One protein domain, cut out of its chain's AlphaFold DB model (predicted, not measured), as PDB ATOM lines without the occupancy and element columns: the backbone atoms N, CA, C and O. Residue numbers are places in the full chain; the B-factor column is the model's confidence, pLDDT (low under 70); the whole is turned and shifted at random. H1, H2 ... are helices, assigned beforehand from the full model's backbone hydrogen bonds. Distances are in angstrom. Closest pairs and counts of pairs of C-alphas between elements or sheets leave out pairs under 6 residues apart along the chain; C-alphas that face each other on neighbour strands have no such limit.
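This is residues 259 to 349 of the 350 residues of the protein "Hypothetical protein" of Adineta ricciae (UniProt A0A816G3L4). Two long helices, H1 and H2, run out and back with their axes crossing aslant, near each other but without close contact, and the 8-residue link between them turns the course round at one tip, where residues 286 to 295, of which 286 and 287 belong to H1, stick out. Beyond the far tip of H2 comes the small H3, and the stretch after it folds back, with tiny H4 packing both on residues 260 to 264 of H1 and on residues 313 to 321 of H2. The printed part has 91 residues with four named helices, H1 to H4 in order, and no named strand; the class is all helix. It is only just loose, close to extended, with a radius of gyration of the C-alphas of 18.0 A, and spans 57 by 26 by 21 A.

H2, residues 296 to 325, has a kink of 35 degrees near residue 303. H1, residues 259 to 287, and H2 are near each other, with 18 pairs of C-alphas within 10 A. H4, residues 344 to 347, touches H2 at residues 313 to 321 alone; the closest C-alphas, Gly 317 and Tyr 344, are 5.1 A apart. H4 also touches H1, at residues 260 to 264 alone; the closest C-alphas, Val 260 and Gln 345, are 6.8 A apart. H3, residues 330 to 333, and H2 only just touch, with 3 pairs of C-alphas within 8 A, and touch only at the corner; the closest C-alphas, Trp 323 and His 330, are 6.6 A apart. H1 and H3 are apart. O i to N i+4 pairs are within hydrogen-bond range in 24 of 25 cases in H1 and 24 of 26 in H2, while H3 and H4 are too short for such a pair.

H2 is 40.7 A long and begins at C-alpha 296, (33.642, -14.872, 1.563). H1 is 42.7 A long from C-alpha 259, (56.000, 11.144, -8.174). H3 is 4.9 A long; H4, 5.1 A long, ends at C-alpha 347, (42.998, 14.588, -3.316).

The C-alphas farthest apart, Gly 291 and Arg 339, are 57.3 A apart. The printed part has no cut and no long link; residues 332 to 340 also stand free. The mean pLDDT of the printed part is 70.0, and 42 residues are under 70, among them 284 to 301 and 335 to 349.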
ATOM      1  N   ILE A 259      56.265  12.187  -9.161       68.50
ATOM      2  CA  ILE A 259      56.000  11.144  -8.174       68.50
ATOM      3  C   ILE A 259      54.500  10.944  -7.926       68.50
ATOM      4  O   ILE A 259      54.070   9.817  -7.690       68.50
ATOM      5  N   VAL A 260      53.700  12.007  -8.038       64.88
ATOM      6  CA  VAL A 260      52.249  11.943  -7.843       64.88
ATOM      7  C   VAL A 260      51.575  11.290  -9.050       64.88
ATOM      8  O   VAL A 260      50.746  10.402  -8.871       64.88
ATOM      9  N   THR A 261      52.010  11.603 -10.276       70.06
ATOM     10  CA  THR A 261      51.526  10.920 -11.492       70.06
ATOM     11  C   THR A 261      51.830   9.419 -11.464       70.06
ATOM     12  O   THR A 261      51.002   8.603 -11.868       70.06
ATOM     13  N   PHE A 262      53.001   9.037 -10.948       74.50
ATOM     14  CA  PHE A 262      53.383   7.634 -10.795       74.50
ATOM     15  C   PHE A 262      52.508   6.896  -9.769       74.50
ATOM     16  O   PHE A 262      51.986   5.820 -10.066       74.50
ATOM     17  N   ARG A 263      52.298   7.483  -8.581       66.56
ATOM     18  CA  ARG A 263      51.430   6.905  -7.538       66.56
ATOM     19  C   ARG A 263      49.981   6.778  -8.006       66.56
ATOM     20  O   ARG A 263      49.383   5.721  -7.828       66.56
ATOM     21  N   LEU A 264      49.457   7.800  -8.682       72.62
ATOM     22  CA  LEU A 264      48.133   7.780  -9.308       72.62
ATOM     23  C   LEU A 264      47.980   6.598 -10.278       72.62
ATOM     24  O   LEU A 264      46.979   5.885 -10.235       72.62
ATOM     25  N   GLY A 265      48.992   6.346 -11.113       78.50
ATOM     26  CA  GLY A 265      49.008   5.196 -12.019       78.50
ATOM     27  C   GLY A 265      48.913   3.848 -11.292       78.50
ATOM     28  O   GLY A 265      48.201   2.956 -11.751       78.50
ATOM     29  N   ILE A 266      49.566   3.712 -10.131       79.44
ATOM     30  CA  ILE A 266      49.486   2.504  -9.293       79.44
ATOM     31  C   ILE A 266      48.072   2.321  -8.730       79.44
ATOM     32  O   ILE A 266      47.520   1.225  -8.832       79.44
ATOM     33  N   PHE A 267      47.462   3.374  -8.177       73.81
ATOM     34  CA  PHE A 267      46.108   3.291  -7.616       73.81
ATOM     35  C   PHE A 267      45.056   2.964  -8.680       73.81
ATOM     36  O   PHE A 267      44.221   2.084  -8.465       73.81
ATOM     37  N   ILE A 268      45.146   3.585  -9.861       79.75
ATOM     38  CA  ILE A 268      44.288   3.251 -11.008       79.75
ATOM     39  C   ILE A 268      44.493   1.787 -11.426       79.75
ATOM     40  O   ILE A 268      43.518   1.073 -11.657       79.75
ATOM     41  N   GLY A 269      45.740   1.305 -11.465       81.81
ATOM     42  CA  GLY A 269      46.053  -0.093 -11.769       81.81
ATOM     43  C   GLY A 269      45.431  -1.080 -10.774       81.81
ATOM     44  O   GLY A 269      44.823  -2.067 -11.187       81.81
ATOM     45  N   ILE A 270      45.514  -0.788  -9.473       80.31
ATOM     46  CA  ILE A 270      44.906  -1.608  -8.413       80.31
ATOM     47  C   ILE A 270      43.381  -1.648  -8.574       80.31
ATOM     48  O   ILE A 270      42.780  -2.719  -8.494       80.31
ATOM     49  N   ILE A 271      42.743  -0.514  -8.871       77.44
ATOM     50  CA  ILE A 271      41.291  -0.439  -9.077       77.44
ATOM     51  C   ILE A 271      40.860  -1.218 -10.325       77.44
ATOM     52  O   ILE A 271      39.886  -1.969 -10.264       77.44
ATOM     53  N   CYS A 272      41.606  -1.121 -11.428       81.38
ATOM     54  CA  CYS A 272      41.345  -1.891 -12.648       81.38
ATOM     55  C   CYS A 272      41.429  -3.409 -12.436       81.38
ATOM     56  O   CYS A 272      40.777  -4.150 -13.167       81.38
ATOM     57  N   VAL A 273      42.191  -3.882 -11.444       82.25
ATOM     58  CA  VAL A 273      42.259  -5.306 -11.074       82.25
ATOM     59  C   VAL A 273      41.160  -5.681 -10.074       82.25
ATOM     60  O   VAL A 273      40.525  -6.729 -10.209       82.25
ATOM     61  N   LEU A 274      40.894  -4.828  -9.082       74.44
ATOM     62  CA  LEU A 274      39.912  -5.102  -8.031       74.44
ATOM     63  C   LEU A 274      38.462  -5.017  -8.527       74.44
ATOM     64  O   LEU A 274      37.639  -5.828  -8.110       74.44
ATOM     65  N   LEU A 275      38.134  -4.094  -9.437       78.19
ATOM     66  CA  LEU A 275      36.782  -3.952  -9.992       78.19
ATOM     67  C   LEU A 275      36.265  -5.228 -10.684       78.19
ATOM     68  O   LEU A 275      35.202  -5.711 -10.288       78.19
ATOM     69  N   PRO A 276      36.970  -5.824 -11.666       81.12
ATOM     70  CA  PRO A 276      36.518  -7.063 -12.291       81.12
ATOM     71  C   PRO A 276      36.513  -8.236 -11.305       81.12
ATOM     72  O   PRO A 276      35.591  -9.046 -11.361       81.12
ATOM     73  N   MET A 277      37.456  -8.303 -10.357       75.56
ATOM     74  CA  MET A 277      37.437  -9.316  -9.292       75.56
ATOM     75  C   MET A 277      36.171  -9.229  -8.430       75.56
ATOM     76  O   MET A 277      35.525 -10.245  -8.173       75.56
ATOM     77  N   VAL A 278      35.770  -8.021  -8.027       74.31
ATOM     78  CA  VAL A 278      34.537  -7.793  -7.260       74.31
ATOM     79  C   VAL A 278      33.296  -8.106  -8.102       74.31
ATOM     80  O   VAL A 278      32.371  -8.738  -7.596       74.31
ATOM     81  N   ILE A 279      33.271  -7.739  -9.388       78.00
ATOM     82  CA  ILE A 279      32.151  -8.048 -10.295       78.00
ATOM     83  C   ILE A 279      31.992  -9.563 -10.475       78.00
ATOM     84  O   ILE A 279      30.886 -10.084 -10.331       78.00
ATOM     85  N   ILE A 280      33.085 -10.285 -10.739       76.12
ATOM     86  CA  ILE A 280      33.078 -11.749 -10.868       76.12
ATOM     87  C   ILE A 280      32.591 -12.386  -9.565       76.12
ATOM     88  O   ILE A 280      31.737 -13.272  -9.598       76.12
ATOM     89  N   LEU A 281      33.062 -11.898  -8.415       68.75
ATOM     90  CA  LEU A 281      32.626 -12.381  -7.110       68.75
ATOM     91  C   LEU A 281      31.123 -12.151  -6.882       68.75
ATOM     92  O   LEU A 281      30.434 -13.068  -6.447       68.75
ATOM     93  N   ILE A 282      30.581 -10.981  -7.236       70.31
ATOM     94  CA  ILE A 282      29.139 -10.685  -7.138       70.31
ATOM     95  C   ILE A 282      28.317 -11.607  -8.054       70.31
ATOM     96  O   ILE A 282      27.280 -12.125  -7.636       70.31
ATOM     97  N   LEU A 283      28.776 -11.858  -9.284       73.38
ATOM     98  CA  LEU A 283      28.096 -12.756 -10.224       73.38
ATOM     99  C   LEU A 283      28.112 -14.216  -9.745       73.38
ATOM    100  O   LEU A 283      27.097 -14.910  -9.846       73.38
ATOM    101  N   VAL A 284      29.233 -14.675  -9.181       69.81
ATOM    102  CA  VAL A 284      29.367 -16.018  -8.592       69.81
ATOM    103  C   VAL A 284      28.497 -16.160  -7.339       69.81
ATOM    104  O   VAL A 284      27.826 -17.180  -7.187       69.81
ATOM    105  N   LEU A 285      28.425 -15.129  -6.489       62.97
ATOM    106  CA  LEU A 285      27.542 -15.093  -5.316       62.97
ATOM    107  C   LEU A 285      26.054 -15.118  -5.705       62.97
ATOM    108  O   LEU A 285      25.284 -15.847  -5.088       62.97
ATOM    109  N   ASN A 286      25.646 -14.397  -6.756       63.66
ATOM    110  CA  ASN A 286      24.263 -14.432  -7.256       63.66
ATOM    111  C   ASN A 286      23.876 -15.797  -7.850       63.66
ATOM    112  O   ASN A 286      22.706 -16.182  -7.800       63.66
ATOM    113  N   LYS A 287      24.845 -16.537  -8.405       64.19
ATOM    114  CA  LYS A 287      24.636 -17.884  -8.956       64.19
ATOM    115  C   LYS A 287      24.681 -18.975  -7.878       64.19
ATOM    116  O   LYS A 287      24.001 -19.991  -8.009       64.19
ATOM    117  N   SER A 288      25.437 -18.771  -6.799       58.47
ATOM    118  CA  SER A 288      25.569 -19.711  -5.682       58.47
ATOM    119  C   SER A 288      24.431 -19.544  -4.663       58.47
ATOM    120  O   SER A 288      24.593 -18.996  -3.577       58.47
ATOM    121  N   LYS A 289      23.243 -20.057  -5.000       56.62
ATOM    122  CA  LYS A 289      22.128 -20.266  -4.052       56.62
ATOM    123  C   LYS A 289      22.276 -21.570  -3.241       56.62
ATOM    124  O   LYS A 289      21.282 -22.215  -2.924       56.62
ATOM    125  N   SER A 290      23.496 -21.989  -2.906       52.31
ATOM    126  CA  SER A 290      23.742 -23.248  -2.187       52.31
ATOM    127  C   SER A 290      24.662 -23.050  -0.979       52.31
ATOM    128  O   SER A 290      25.877 -23.167  -1.078       52.31
ATOM    129  N   GLY A 291      24.049 -22.747   0.168       57.12
ATOM    130  CA  GLY A 291      24.247 -23.471   1.431       57.12
ATOM    131  C   GLY A 291      25.634 -23.650   2.066       57.12
ATOM    132  O   GLY A 291      25.729 -24.505   2.938       57.12
ATOM    133  N   ILE A 292      26.688 -22.908   1.706       59.88
ATOM    134  CA  ILE A 292      27.979 -22.978   2.425       59.88
ATOM    135  C   ILE A 292      28.190 -21.689   3.244       59.88
ATOM    136  O   ILE A 292      28.125 -20.594   2.674       59.88
ATOM    137  N   PRO A 293      28.432 -21.776   4.567       56.97
ATOM    138  CA  PRO A 293      28.565 -20.608   5.419       56.97
ATOM    139  C   PRO A 293      29.956 -19.955   5.283       56.97
ATOM    140  O   PRO A 293      30.991 -20.579   5.481       56.97
ATOM    141  N   LEU A 294      29.932 -18.648   5.007       61.06
ATOM    142  CA  LEU A 294      30.508 -17.647   5.916       61.06
ATOM    143  C   LEU A 294      32.043 -17.456   5.995       61.06
ATOM    144  O   LEU A 294      32.566 -17.189   7.066       61.06
ATOM    145  N   ALA A 295      32.770 -17.489   4.875       60.34
ATOM    146  CA  ALA A 295      34.110 -16.862   4.815       60.34
ATOM    147  C   ALA A 295      34.149 -15.677   3.835       60.34
ATOM    148  O   ALA A 295      34.602 -14.581   4.156       60.34
ATOM    149  N   TRP A 296      33.587 -15.865   2.640       60.06
ATOM    150  CA  TRP A 296      33.642 -14.872   1.563       60.06
ATOM    151  C   TRP A 296      32.701 -13.681   1.772       60.06
ATOM    152  O   TRP A 296      33.010 -12.574   1.343       60.06
ATOM    153  N   ARG A 297      31.559 -13.888   2.440       64.38
ATOM    154  CA  ARG A 297      30.590 -12.820   2.743       64.38
ATOM    155  C   ARG A 297      31.124 -11.864   3.809       64.38
ATOM    156  O   ARG A 297      30.980 -10.654   3.656       64.38
ATOM    157  N   ASP A 298      31.789 -12.408   4.821       66.25
ATOM    158  CA  ASP A 298      32.411 -11.626   5.890       66.25
ATOM    159  C   ASP A 298      33.633 -10.870   5.363       66.25
ATOM    160  O   ASP A 298      33.783  -9.681   5.637       66.25
ATOM    161  N   ALA A 299      34.430 -11.500   4.490       65.56
ATOM    162  CA  ALA A 299      35.477 -10.809   3.741       65.56
ATOM    163  C   ALA A 299      34.900  -9.680   2.865       65.56
ATOM    164  O   ALA A 299      35.413  -8.565   2.878       65.56
ATOM    165  N   LEU A 300      33.798  -9.912   2.144       67.88
ATOM    166  CA  LEU A 300      33.176  -8.887   1.300       67.88
ATOM    167  C   LEU A 300      32.625  -7.715   2.122       67.88
ATOM    168  O   LEU A 300      32.773  -6.569   1.714       67.88
ATOM    169  N   HIS A 301      32.026  -7.968   3.285       68.75
ATOM    170  CA  HIS A 301      31.593  -6.903   4.191       68.75
ATOM    171  C   HIS A 301      32.787  -6.108   4.744       68.75
ATOM    172  O   HIS A 301      32.716  -4.879   4.800       68.75
ATOM    173  N   LEU A 302      33.890  -6.790   5.067       71.62
ATOM    174  CA  LEU A 302      35.122  -6.170   5.553       71.62
ATOM    175  C   LEU A 302      35.802  -5.299   4.486       71.62
ATOM    176  O   LEU A 302      36.254  -4.205   4.806       71.62
ATOM    177  N   TYR A 303      35.836  -5.737   3.223       70.81
ATOM    178  CA  TYR A 303      36.463  -4.991   2.123       70.81
ATOM    179  C   TYR A 303      35.533  -3.964   1.458       70.81
ATOM    180  O   TYR A 303      36.020  -2.990   0.886       70.81
ATOM    181  N   ARG A 304      34.204  -4.109   1.563       72.06
ATOM    182  CA  ARG A 304      33.229  -3.164   0.982       72.06
ATOM    183  C   ARG A 304      33.339  -1.769   1.590       72.06
ATOM    184  O   ARG A 304      33.309  -0.791   0.851       72.06
ATOM    185  N   SER A 305      33.437  -1.671   2.913       73.38
ATOM    186  CA  SER A 305      33.511  -0.379   3.606       73.38
ATOM    187  C   SER A 305      34.758   0.439   3.220       73.38
ATOM    188  O   SER A 305      34.589   1.579   2.790       73.38
ATOM    189  N   PRO A 306      35.993  -0.100   3.295       74.62
ATOM    190  CA  PRO A 306      37.181   0.641   2.874       74.62
ATOM    191  C   PRO A 306      37.209   0.889   1.361       74.62
ATOM    192  O   PRO A 306      37.605   1.972   0.940       74.62
ATOM    193  N   PHE A 307      36.720  -0.047   0.537       75.00
ATOM    194  CA  PHE A 307      36.619   0.161  -0.911       75.00
ATOM    195  C   PHE A 307      35.714   1.346  -1.267       75.00
ATOM    196  O   PHE A 307      36.070   2.140  -2.130       75.00
ATOM    197  N   LEU A 308      34.566   1.497  -0.597       76.31
ATOM    198  CA  LEU A 308      33.654   2.619  -0.847       76.31
ATOM    199  C   LEU A 308      34.271   3.968  -0.470       76.31
ATOM    200  O   LEU A 308      34.047   4.940  -1.184       76.31
ATOM    201  N   ILE A 309      35.068   4.028   0.599       76.69
ATOM    202  CA  ILE A 309      35.785   5.251   0.990       76.69
ATOM    203  C   ILE A 309      36.819   5.620  -0.081       76.69
ATOM    204  O   ILE A 309      36.820   6.750  -0.564       76.69
ATOM    205  N   ILE A 310      37.631   4.653  -0.516       75.06
ATOM    206  CA  ILE A 310      38.637   4.855  -1.573       75.06
ATOM    207  C   ILE A 310      37.963   5.267  -2.892       75.06
ATOM    208  O   ILE A 310      38.393   6.209  -3.554       75.06
ATOM    209  N   ALA A 311      36.864   4.605  -3.263       75.75
ATOM    210  CA  ALA A 311      36.104   4.937  -4.462       75.75
ATOM    211  C   ALA A 311      35.506   6.351  -4.387       75.75
ATOM    212  O   ALA A 311      35.553   7.082  -5.374       75.75
ATOM    213  N   GLN A 312      34.984   6.763  -3.227       77.06
ATOM    214  CA  GLN A 312      34.430   8.102  -3.021       77.06
ATOM    215  C   GLN A 312      35.496   9.190  -3.198       77.06
ATOM    216  O   GLN A 312      35.236  10.192  -3.866       77.06
ATOM    217  N   ILE A 313      36.692   8.986  -2.639       75.81
ATOM    218  CA  ILE A 313      37.814   9.924  -2.774       75.81
ATOM    219  C   ILE A 313      38.283   9.993  -4.235       75.81
ATOM    220  O   ILE A 313      38.463  11.083  -4.779       75.81
ATOM    221  N   MET A 314      38.358   8.851  -4.926       74.56
ATOM    222  CA  MET A 314      38.692   8.810  -6.351       74.56
ATOM    223  C   MET A 314      37.660   9.553  -7.214       74.56
ATOM    224  O   MET A 314      38.038  10.353  -8.070       74.56
ATOM    225  N   PHE A 315      36.359   9.330  -7.000       78.19
ATOM    226  CA  PHE A 315      35.313  10.038  -7.745       78.19
ATOM    227  C   PHE A 315      35.325  11.540  -7.460       78.19
ATOM    228  O   PHE A 315      35.137  12.333  -8.382       78.19
ATOM    229  N   ALA A 316      35.604  11.946  -6.219       78.44
ATOM    230  CA  ALA A 316      35.828  13.347  -5.890       78.44
ATOM    231  C   ALA A 316      37.033  13.916  -6.665       78.44
ATOM    232  O   ALA A 316      36.909  14.978  -7.271       78.44
ATOM    233  N   GLY A 317      38.146  13.181  -6.760       75.75
ATOM    234  CA  GLY A 317      39.317  13.574  -7.553       75.75
ATOM    235  C   GLY A 317      39.015  13.718  -9.048       75.75
ATOM    236  O   GLY A 317      39.418  14.703  -9.670       75.75
ATOM    237  N   ILE A 318      38.242  12.789  -9.619       77.62
ATOM    238  CA  ILE A 318      37.790  12.839 -11.020       77.62
ATOM    239  C   ILE A 318      36.870  14.041 -11.261       77.62
ATOM    240  O   ILE A 318      37.008  14.714 -12.282       77.62
ATOM    241  N   ASN A 319      35.967  14.353 -10.328       79.75
ATOM    242  CA  ASN A 319      35.096  15.525 -10.428       79.75
ATOM    243  C   ASN A 319      35.901  16.830 -10.399       79.75
ATOM    244  O   ASN A 319      35.686  17.694 -11.248       79.75
ATOM    245  N   VAL A 320      36.880  16.949  -9.495       77.31
ATOM    246  CA  VAL A 320      37.769  18.122  -9.431       77.31
ATOM    247  C   VAL A 320      38.614  18.242 -10.704       77.31
ATOM    248  O   VAL A 320      38.735  19.337 -11.256       77.31
ATOM    249  N   TYR A 321      39.131  17.129 -11.237       74.31
ATOM    250  CA  TYR A 321      39.815  17.111 -12.533       74.31
ATOM    251  C   TYR A 321      38.895  17.559 -13.680       74.31
ATOM    252  O   TYR A 321      39.289  18.381 -14.508       74.31
ATOM    253  N   GLY A 322      37.655  17.066 -13.713       74.06
ATOM    254  CA  GLY A 322      36.650  17.450 -14.702       74.06
ATOM    255  C   GLY A 322      36.341  18.946 -14.660       74.06
ATOM    256  O   GLY A 322      36.349  19.602 -15.701       74.06
ATOM    257  N   TRP A 323      36.158  19.513 -13.465       74.81
ATOM    258  CA  TRP A 323      35.968  20.952 -13.274       74.81
ATOM    259  C   TRP A 323      37.186  21.759 -13.714       74.81
ATOM    260  O   TRP A 323      37.032  22.755 -14.420       74.81
ATOM    261  N   SER A 324      38.394  21.302 -13.379       68.50
ATOM    262  CA  SER A 324      39.635  21.947 -13.814       68.50
ATOM    263  C   SER A 324      39.798  21.931 -15.338       68.50
ATOM    264  O   SER A 324      40.186  22.941 -15.920       68.50
ATOM    265  N   SER A 325      39.481  20.814 -15.999       69.56
ATOM    266  CA  SER A 325      39.563  20.669 -17.461       69.56
ATOM    267  C   SER A 325      38.503  21.505 -18.191       69.56
ATOM    268  O   SER A 325      38.768  22.091 -19.238       69.56
ATOM    269  N   ALA A 326      37.314  21.635 -17.595       76.75
ATOM    270  CA  ALA A 326      36.231  22.480 -18.095       76.75
ATOM    271  C   ALA A 326      36.436  23.986 -17.817       76.75
ATOM    272  O   ALA A 326      35.603  24.796 -18.218       76.75
ATOM    273  N   GLY A 327      37.522  24.378 -17.136       64.69
ATOM    274  CA  GLY A 327      37.808  25.775 -16.797       64.69
ATOM    275  C   GLY A 327      36.927  26.345 -15.678       64.69
ATOM    276  O   GLY A 327      36.816  27.562 -15.540       64.69
ATOM    277  N   VAL A 328      36.294  25.483 -14.879       72.31
ATOM    278  CA  VAL A 328      35.474  25.872 -13.729       72.31
ATOM    279  C   VAL A 328      36.387  26.141 -12.529       72.31
ATOM    280  O   VAL A 328      37.115  25.259 -12.066       72.31
ATOM    281  N   ASN A 329      36.330  27.364 -11.994       69.50
ATOM    282  CA  ASN A 329      37.091  27.765 -10.810       69.50
ATOM    283  C   ASN A 329      36.459  27.188  -9.526       69.50
ATOM    284  O   ASN A 329      35.793  27.887  -8.766       69.50
ATOM    285  N   HIS A 330      36.644  25.886  -9.312       71.94
ATOM    286  CA  HIS A 330      36.100  25.139  -8.174       71.94
ATOM    287  C   HIS A 330      36.604  25.660  -6.816       71.94
ATOM    288  O   HIS A 330      35.862  25.616  -5.842       71.94
ATOM    289  N   ILE A 331      37.814  26.222  -6.762       71.00
ATOM    290  CA  ILE A 331      38.380  26.854  -5.559       71.00
ATOM    291  C   ILE A 331      37.509  28.039  -5.121       71.00
ATOM    292  O   ILE A 331      37.213  28.187  -3.940       71.00
ATOM    293  N   LEU A 332      37.036  28.839  -6.082       65.25
ATOM    294  CA  LEU A 332      36.141  29.967  -5.821       65.25
ATOM    295  C   LEU A 332      34.719  29.517  -5.457       65.25
ATOM    296  O   LEU A 332      34.123  30.084  -4.551       65.25
ATOM    297  N   ILE A 333      34.174  28.507  -6.147       71.56
ATOM    298  CA  ILE A 333      32.799  28.021  -5.912       71.56
ATOM    299  C   ILE A 333      32.642  27.422  -4.510       71.56
ATOM    300  O   ILE A 333      31.606  27.612  -3.880       71.56
ATOM    301  N   PHE A 334      33.655  26.702  -4.027       74.31
ATOM    302  CA  PHE A 334      33.644  26.076  -2.704       74.31
ATOM    303  C   PHE A 334      34.290  26.942  -1.610       74.31
ATOM    304  O   PHE A 334      34.492  26.443  -0.507       74.31
ATOM    305  N   GLU A 335      34.626  28.206  -1.906       65.62
ATOM    306  CA  GLU A 335      35.294  29.144  -0.983       65.62
ATOM    307  C   GLU A 335      36.555  28.559  -0.307       65.62
ATOM    308  O   GLU A 335      36.851  28.821   0.859       65.62
ATOM    309  N   ILE A 336      37.319  27.743  -1.040       68.44
ATOM    310  CA  ILE A 336      38.536  27.101  -0.531       68.44
ATOM    311  C   ILE A 336      39.685  28.112  -0.589       68.44
ATOM    312  O   ILE A 336      39.847  28.823  -1.582       68.44
ATOM    313  N   ASP A 337      40.510  28.170   0.460       59.06
ATOM    314  CA  ASP A 337      41.673  29.061   0.495       59.06
ATOM    315  C   ASP A 337      42.639  28.719  -0.662       59.06
ATOM    316  O   ASP A 337      43.204  27.620  -0.691       59.06
ATOM    317  N   PRO A 338      42.890  29.643  -1.609       55.81
ATOM    318  CA  PRO A 338      43.753  29.388  -2.759       55.81
ATOM    319  C   PRO A 338      45.207  29.098  -2.366       55.81
ATOM    320  O   PRO A 338      45.951  28.541  -3.171       55.81
ATOM    321  N   ARG A 339      45.635  29.430  -1.142       52.91
ATOM    322  CA  ARG A 339      46.979  29.104  -0.639       52.91
ATOM    323  C   ARG A 339      47.076  27.705  -0.042       52.91
ATOM    324  O   ARG A 339      48.181  27.182   0.072       52.91
ATOM    325  N   ASN A 340      45.946  27.128   0.351       56.59
ATOM    326  CA  ASN A 340      45.861  25.838   1.023       56.59
ATOM    327  C   ASN A 340      44.690  25.026   0.455       56.59
ATOM    328  O   ASN A 340      43.776  24.637   1.179       56.59
ATOM    329  N   HIS A 341      44.708  24.806  -0.860       62.09
ATOM    330  CA  HIS A 341      43.760  23.927  -1.528       62.09
ATOM    331  C   HIS A 341      44.465  22.627  -1.903       62.09
ATOM    332  O   HIS A 341      45.624  22.636  -2.319       62.09
ATOM    333  N   LEU A 342      43.768  21.504  -1.740       62.31
ATOM    334  CA  LEU A 342      44.263  20.237  -2.254       62.31
ATOM    335  C   LEU A 342      44.044  20.212  -3.761       62.31
ATOM    336  O   LEU A 342      42.910  20.289  -4.235       62.31
ATOM    337  N   THR A 343      45.128  20.060  -4.512       66.19
ATOM    338  CA  THR A 343      45.063  19.775  -5.946       66.19
ATOM    339  C   THR A 343      44.260  18.494  -6.178       66.19
ATOM    340  O   THR A 343      44.334  17.568  -5.368       66.19
ATOM    341  N   TYR A 344      43.587  18.356  -7.328       64.94
ATOM    342  CA  TYR A 344      42.940  17.092  -7.727       64.94
ATOM    343  C   TYR A 344      43.873  15.878  -7.586       64.94
ATOM    344  O   TYR A 344      43.429  14.788  -7.247       64.94
ATOM    345  N   GLN A 345      45.175  16.077  -7.803       65.00
ATOM    346  CA  GLN A 345      46.201  15.050  -7.671       65.00
ATOM    347  C   GLN A 345      46.507  14.672  -6.212       65.00
ATOM    348  O   GLN A 345      46.723  13.501  -5.929       65.00
ATOM    349  N   GLN A 346      46.508  15.647  -5.298       67.38
ATOM    350  CA  GLN A 346      46.688  15.416  -3.860       67.38
ATOM    351  C   GLN A 346      45.437  14.791  -3.247       67.38
ATOM    352  O   GLN A 346      45.532  13.937  -2.377       67.38
ATOM    353  N   LEU A 347      44.258  15.183  -3.734       67.06
ATOM    354  CA  LEU A 347      42.998  14.588  -3.316       67.06
ATOM    355  C   LEU A 347      42.911  13.110  -3.710       67.06
ATOM    356  O   LEU A 347      42.331  12.326  -2.978       67.06
ATOM    357  N   LEU A 348      43.526  12.728  -4.832       64.31
ATOM    358  CA  LEU A 348      43.619  11.340  -5.292       64.31
ATOM    359  C   LEU A 348      44.777  10.554  -4.638       64.31
ATOM    360  O   LEU A 348      44.925   9.364  -4.905       64.31
ATOM    361  N   GLU A 349      45.611  11.211  -3.819       63.12
ATOM    362  CA  GLU A 349      46.650  10.571  -2.993       63.12
ATOM    363  C   GLU A 349      46.134  10.158  -1.601       63.12
ATOM    364  O   GLU A 349      46.739   9.288  -0.972       63.12
TER     365      GLU A 349